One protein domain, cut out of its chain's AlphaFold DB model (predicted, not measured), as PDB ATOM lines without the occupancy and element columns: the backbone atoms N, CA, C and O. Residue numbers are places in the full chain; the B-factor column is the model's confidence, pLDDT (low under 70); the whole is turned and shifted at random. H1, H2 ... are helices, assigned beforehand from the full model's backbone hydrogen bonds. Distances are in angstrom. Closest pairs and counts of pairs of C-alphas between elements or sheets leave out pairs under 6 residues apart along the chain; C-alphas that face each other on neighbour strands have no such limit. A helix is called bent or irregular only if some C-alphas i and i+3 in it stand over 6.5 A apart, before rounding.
ATOM      1  N   LEU A  17     191.987 209.671 200.597       78.94
ATOM      2  CA  LEU A  17     190.536 209.529 200.459       78.94
ATOM      3  C   LEU A  17     189.797 209.521 201.804       78.94
ATOM      4  O   LEU A  17     188.567 209.517 201.817       78.94
ATOM      5  N   LEU A  18     190.522 209.504 202.927       79.81
ATOM      6  CA  LEU A  18     189.920 209.443 204.254       79.81
ATOM      7  C   LEU A  18     189.456 210.822 204.703       79.81
ATOM      8  O   LEU A  18     190.175 211.820 204.606       79.81
ATOM      9  N   THR A  19     188.274 210.868 205.307       85.69
ATOM     10  CA  THR A  19     187.875 212.033 206.096       85.69
ATOM     11  C   THR A  19     188.868 212.245 207.246       85.69
ATOM     12  O   THR A  19     189.481 211.288 207.732       85.69
ATOM     13  N   PRO A  20     189.005 213.475 207.777       83.69
ATOM     14  CA  PRO A  20     189.871 213.730 208.928       83.69
ATOM     15  C   PRO A  20     189.594 212.806 210.127       83.69
ATOM     16  O   PRO A  20     190.518 212.436 210.850       83.69
ATOM     17  N   CYS A  21     188.335 212.399 210.323       80.50
ATOM     18  CA  CYS A  21     187.946 211.452 211.367       80.50
ATOM     19  C   CYS A  21     188.458 210.033 211.095       80.50
ATOM     20  O   CYS A  21     189.000 209.399 211.999       80.50
ATOM     21  N   GLU A  22     188.317 209.540 209.866       84.12
ATOM     22  CA  GLU A  22     188.824 208.222 209.474       84.12
ATOM     23  C   GLU A  22     190.352 208.185 209.523       84.12
ATOM     24  O   GLU A  22     190.930 207.233 210.040       84.12
ATOM     25  N   LEU A  23     191.016 209.257 209.093       86.25
ATOM     26  CA  LEU A  23     192.466 209.378 209.180       86.25
ATOM     27  C   LEU A  23     192.947 209.373 210.640       86.25
ATOM     28  O   LEU A  23     193.878 208.643 210.990       86.25
ATOM     29  N   ALA A  24     192.290 210.139 211.517       86.62
ATOM     30  CA  ALA A  24     192.590 210.139 212.949       86.62
ATOM     31  C   ALA A  24     192.400 208.745 213.571       86.62
ATOM     32  O   ALA A  24     193.232 208.306 214.370       86.62
ATOM     33  N   TRP A  25     191.351 208.023 213.169       86.75
ATOM     34  CA  TRP A  25     191.116 206.644 213.592       86.75
ATOM     35  C   TRP A  25     192.203 205.683 213.097       86.75
ATOM     36  O   TRP A  25     192.713 204.877 213.877       86.75
ATOM     37  N   GLU A  26     192.618 205.791 211.835       88.88
ATOM     38  CA  GLU A  26     193.671 204.953 211.261       88.88
ATOM     39  C   GLU A  26     195.024 205.159 211.972       88.88
ATOM     40  O   GLU A  26     195.744 204.182 212.222       88.88
ATOM     41  N   PHE A  27     195.363 206.390 212.366       88.25
ATOM     42  CA  PHE A  27     196.549 206.652 213.190       88.25
ATOM     43  C   PHE A  27     196.417 206.070 214.597       88.25
ATOM     44  O   PHE A  27     197.339 205.418 215.096       88.25
ATOM     45  N   LEU A  28     195.263 206.267 215.232       88.12
ATOM     46  CA  LEU A  28     195.012 205.803 216.588       88.12
ATOM     47  C   LEU A  28     195.062 204.274 216.691       88.12
ATOM     48  O   LEU A  28     195.758 203.733 217.549       88.12
ATOM     49  N   ARG A  29     194.398 203.557 215.780       87.69
ATOM     50  CA  ARG A  29     194.343 202.088 215.802       87.69
ATOM     51  C   ARG A  29     195.675 201.411 215.459       87.69
ATOM     52  O   ARG A  29     195.819 200.215 215.682       87.69
ATOM     53  N   ARG A  30     196.644 202.148 214.899       88.50
ATOM     54  CA  ARG A  30     198.030 201.683 214.685       88.50
ATOM     55  C   ARG A  30     198.958 202.048 215.847       88.50
ATOM     56  O   ARG A  30     200.087 201.556 215.906       88.50
ATOM     57  N   ASN A  31     198.512 202.884 216.786       90.81
ATOM     58  CA  ASN A  31     199.293 203.252 217.959       90.81
ATOM     59  C   ASN A  31     199.361 202.071 218.946       90.81
ATOM     60  O   ASN A  31     198.349 201.629 219.491       90.81
ATOM     61  N   LYS A  32     200.574 201.560 219.196       92.88
ATOM     62  CA  LYS A  32     200.800 200.396 220.073       92.88
ATOM     63  C   LYS A  32     200.352 200.632 221.517       92.88
ATOM     64  O   LYS A  32     199.845 199.704 222.142       92.88
ATOM     65  N   ASN A  33     200.514 201.851 222.036       90.69
ATOM     66  CA  ASN A  33     200.092 202.191 223.396       90.69
ATOM     67  C   ASN A  33     198.567 202.184 223.492       90.69
ATOM     68  O   ASN A  33     198.025 201.533 224.380       90.69
ATOM     69  N   TYR A  34     197.889 202.795 222.514       89.00
ATOM     70  CA  TYR A  34     196.430 202.747 222.428       89.00
ATOM     71  C   TYR A  34     195.914 201.309 222.345       89.00
ATOM     72  O   TYR A  34     195.025 200.933 223.096       89.00
ATOM     73  N   CYS A  35     196.501 200.467 221.487       89.69
ATOM     74  CA  CYS A  35     196.074 199.072 221.342       89.69
ATOM     75  C   CYS A  35     196.240 198.262 222.637       89.69
ATOM     76  O   CYS A  35     195.378 197.445 222.974       89.69
ATOM     77  N   ARG A  36     197.344 198.483 223.363       90.19
ATOM     78  CA  ARG A  36     197.588 197.850 224.664       90.19
ATOM     79  C   ARG A  36     196.551 198.306 225.685       90.19
ATOM     80  O   ARG A  36     195.872 197.473 226.278       90.19
ATOM     81  N   GLU A  37     196.367 199.615 225.824       87.81
ATOM     82  CA  GLU A  37     195.397 200.192 226.756       87.81
ATOM     83  C   GLU A  37     193.952 199.803 226.423       87.81
ATOM     84  O   GLU A  37     193.173 199.517 227.327       87.81
ATOM     85  N   PHE A  38     193.585 199.741 225.145       86.44
ATOM     86  CA  PHE A  38     192.268 199.288 224.700       86.44
ATOM     87  C   PHE A  38     192.034 197.799 224.999       86.44
ATOM     88  O   PHE A  38     190.932 197.373 225.337       86.44
ATOM     89  N   SER A  39     193.081 196.978 224.908       87.12
ATOM     90  CA  SER A  39     192.987 195.559 225.270       87.12
ATOM     91  C   SER A  39     192.789 195.376 226.776       87.12
ATOM     92  O   SER A  39     191.959 194.572 227.193       87.12
ATOM     93  N   GLU A  40     193.499 196.165 227.582       87.50
ATOM     94  CA  GLU A  40     193.355 196.206 229.042       87.50
ATOM     95  C   GLU A  40     192.031 196.836 229.490       87.50
ATOM     96  O   GLU A  40     191.562 196.571 230.594       87.50
ATOM     97  N   SER A  41     191.400 197.663 228.651       81.69
ATOM     98  CA  SER A  41     190.164 198.349 229.023       81.69
ATOM     99  C   SER A  41     188.931 197.448 229.017       81.69
ATOM    100  O   SER A  41     187.886 197.852 229.514       81.69
ATOM    101  N   LYS A  42     189.036 196.218 228.498       77.81
ATOM    102  CA  LYS A  42     187.926 195.251 228.453       77.81
ATOM    103  C   LYS A  42     187.417 194.828 229.835       77.81
ATOM    104  O   LYS A  42     186.297 194.338 229.931       77.81
ATOM    105  N   SER A  43     188.224 195.001 230.881       81.12
ATOM    106  CA  SER A  43     187.880 194.664 232.267       81.12
ATOM    107  C   SER A  43     187.585 195.883 233.147       81.12
ATOM    108  O   SER A  43     187.444 195.728 234.356       81.12
ATOM    109  N   LEU A  44     187.539 197.088 232.572       84.06
ATOM    110  CA  LEU A  44     187.349 198.330 233.319       84.06
ATOM    111  C   LEU A  44     185.872 198.690 233.465       84.06
ATOM    112  O   LEU A  44     185.038 198.345 232.625       84.06
ATOM    113  N   ASN A  45     185.558 199.432 234.525       88.62
ATOM    114  CA  ASN A  45     184.230 200.008 234.706       88.62
ATOM    115  C   ASN A  45     184.037 201.278 233.848       88.62
ATOM    116  O   ASN A  45     184.979 201.815 233.262       88.62
ATOM    117  N   LEU A  46     182.799 201.778 233.781       84.94
ATOM    118  CA  LEU A  46     182.437 202.915 232.928       84.94
ATOM    119  C   LEU A  46     183.247 204.191 233.232       84.94
ATOM    120  O   LEU A  46     183.680 204.865 232.304       84.94
ATOM    121  N   SER A  47     183.516 204.494 234.506       87.56
ATOM    122  CA  SER A  47     184.284 205.686 234.911       87.56
ATOM    123  C   SER A  47     185.746 205.607 234.461       87.56
ATOM    124  O   SER A  47     186.334 206.578 233.975       87.56
ATOM    125  N   GLU A  48     186.337 204.418 234.565       85.81
ATOM    126  CA  GLU A  48     187.697 204.146 234.102       85.81
ATOM    127  C   GLU A  48     187.797 204.198 232.571       85.81
ATOM    128  O   GLU A  48     188.754 204.766 232.031       85.81
ATOM    129  N   LEU A  49     186.789 203.668 231.871       84.25
ATOM    130  CA  LEU A  49     186.665 203.764 230.416       84.25
ATOM    131  C   LEU A  49     186.555 205.218 229.956       84.25
ATOM    132  O   LEU A  49     187.282 205.628 229.050       84.25
ATOM    133  N   GLU A  50     185.705 206.013 230.605       85.00
ATOM    134  CA  GLU A  50     185.574 207.441 230.323       85.00
ATOM    135  C   GLU A  50     186.899 208.169 230.532       85.00
ATOM    136  O   GLU A  50     187.330 208.913 229.654       85.00
ATOM    137  N   SER A  51     187.588 207.923 231.652       85.12
ATOM    138  CA  SER A  51     188.894 208.522 231.948       85.12
ATOM    139  C   SER A  51     189.929 208.233 230.853       85.12
ATOM    140  O   SER A  51     190.584 209.156 230.354       85.12
ATOM    141  N   ARG A  52     190.020 206.975 230.397       83.69
ATOM    142  CA  ARG A  52     190.899 206.585 229.281       83.69
ATOM    143  C   ARG A  52     190.473 207.221 227.957       83.69
ATOM    144  O   ARG A  52     191.326 207.690 227.207       83.69
ATOM    145  N   ALA A  53     189.174 207.326 227.680       85.62
ATOM    146  CA  ALA A  53     188.684 208.032 226.498       85.62
ATOM    147  C   ALA A  53     189.084 209.521 226.508       85.62
ATOM    148  O   ALA A  53     189.426 210.063 225.455       85.62
ATOM    149  N   ARG A  54     189.124 210.181 227.680       86.31
ATOM    150  CA  ARG A  54     189.636 211.563 227.792       86.31
ATOM    151  C   ARG A  54     191.127 211.653 227.497       86.31
ATOM    152  O   ARG A  54     191.531 212.588 226.809       86.31
ATOM    153  N   HIS A  55     191.920 210.693 227.979       86.19
ATOM    154  CA  HIS A  55     193.361 210.632 227.711       86.19
ATOM    155  C   HIS A  55     193.654 210.627 226.202       86.19
ATOM    156  O   HIS A  55     194.484 211.398 225.728       86.19
ATOM    157  N   TRP A  56     192.879 209.850 225.440       85.56
ATOM    158  CA  TRP A  56     192.976 209.767 223.978       85.56
ATOM    159  C   TRP A  56     192.131 210.802 223.223       85.56
ATOM    160  O   TRP A  56     192.064 210.760 221.997       85.56
ATOM    161  N   ARG A  57     191.492 211.743 223.935       84.75
ATOM    162  CA  ARG A  57     190.608 212.782 223.375       84.75
ATOM    163  C   ARG A  57     189.501 212.232 222.460       84.75
ATOM    164  O   ARG A  57     189.095 212.895 221.514       84.75
TER     165      ARG A  57
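What this domain is: This is residues 17 to 57 of the 62 residues of an uncharacterized protein of Methylocystaceae bacterium (UniProt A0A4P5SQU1). The longest helix, H2, makes the base of an open hook: H3 folds back over it at a small angle, with a gap between the two, and H1 leads away from the other end of H2 as an arm, meeting it at a corner. Residues 19 to 25, of which 20 to 25 belong to H1, stick out, and this arm makes much of the length. The printed part has 41 residues with three named helices, H1, H2 and H3 in that order, and no named strand; the class is all helix. The whole is loose, with few contacts between its helices and a radius of gyration of the C-alphas of 11.5 A, and the C-alphas span 36 by 17 by 13 A.

Where its parts are: H2 is residues 32 to 43, 18.7 A from first to last C-alpha, and begins at C-alpha 32 at (200.800, 200.396, 220.073). It is irregular, but only just: C-alphas 40 and 43 are 6.54 A apart. H3 is residues 46 to 55, 14.4 A long, and ends at C-alpha 55 at (193.361, 210.632, 227.711). H1 is residues 20 to 30, 15.6 A long, and begins at C-alpha 20 at (189.871, 213.730, 208.928).

How they stand to each other: H2 and H3 are close but not clearly touching, with 1 pair of C-alphas within 8 A. Their closest C-alphas are those of Ser 41 and Leu 49, 6.6 A apart. They run opposite ways at a shallow tilt of 11 degrees, with their centres 11.7 A apart. H1 and H2 are also close but not clearly touching, with 2 pairs of C-alphas within 8 A. Their closest C-alphas are those of Arg 29 and Cys 35, 6.5 A apart, and their lines stand about perpendicular, at 83 degrees. H1 and H3 are apart. In H1 and H3 every pair of backbone O i and N i+4 is within hydrogen-bond range; in H2 this holds for 6 of 8 pairs.

The domain as a whole: The two C-alphas farthest apart in the domain are those of Leu 17 and Asn 45, at 36.1 A. The first and last printed C-alphas, of Leu 17 and Arg 57, are 23.1 A apart. The printed part runs from residue 17 to residue 57 and has no cut. The link from H1 to H2, 1 residue, is tight, and so is the link from H2 to H3, 2 residues. The mean pLDDT of the printed part is 86.0, and no printed residue is under 70.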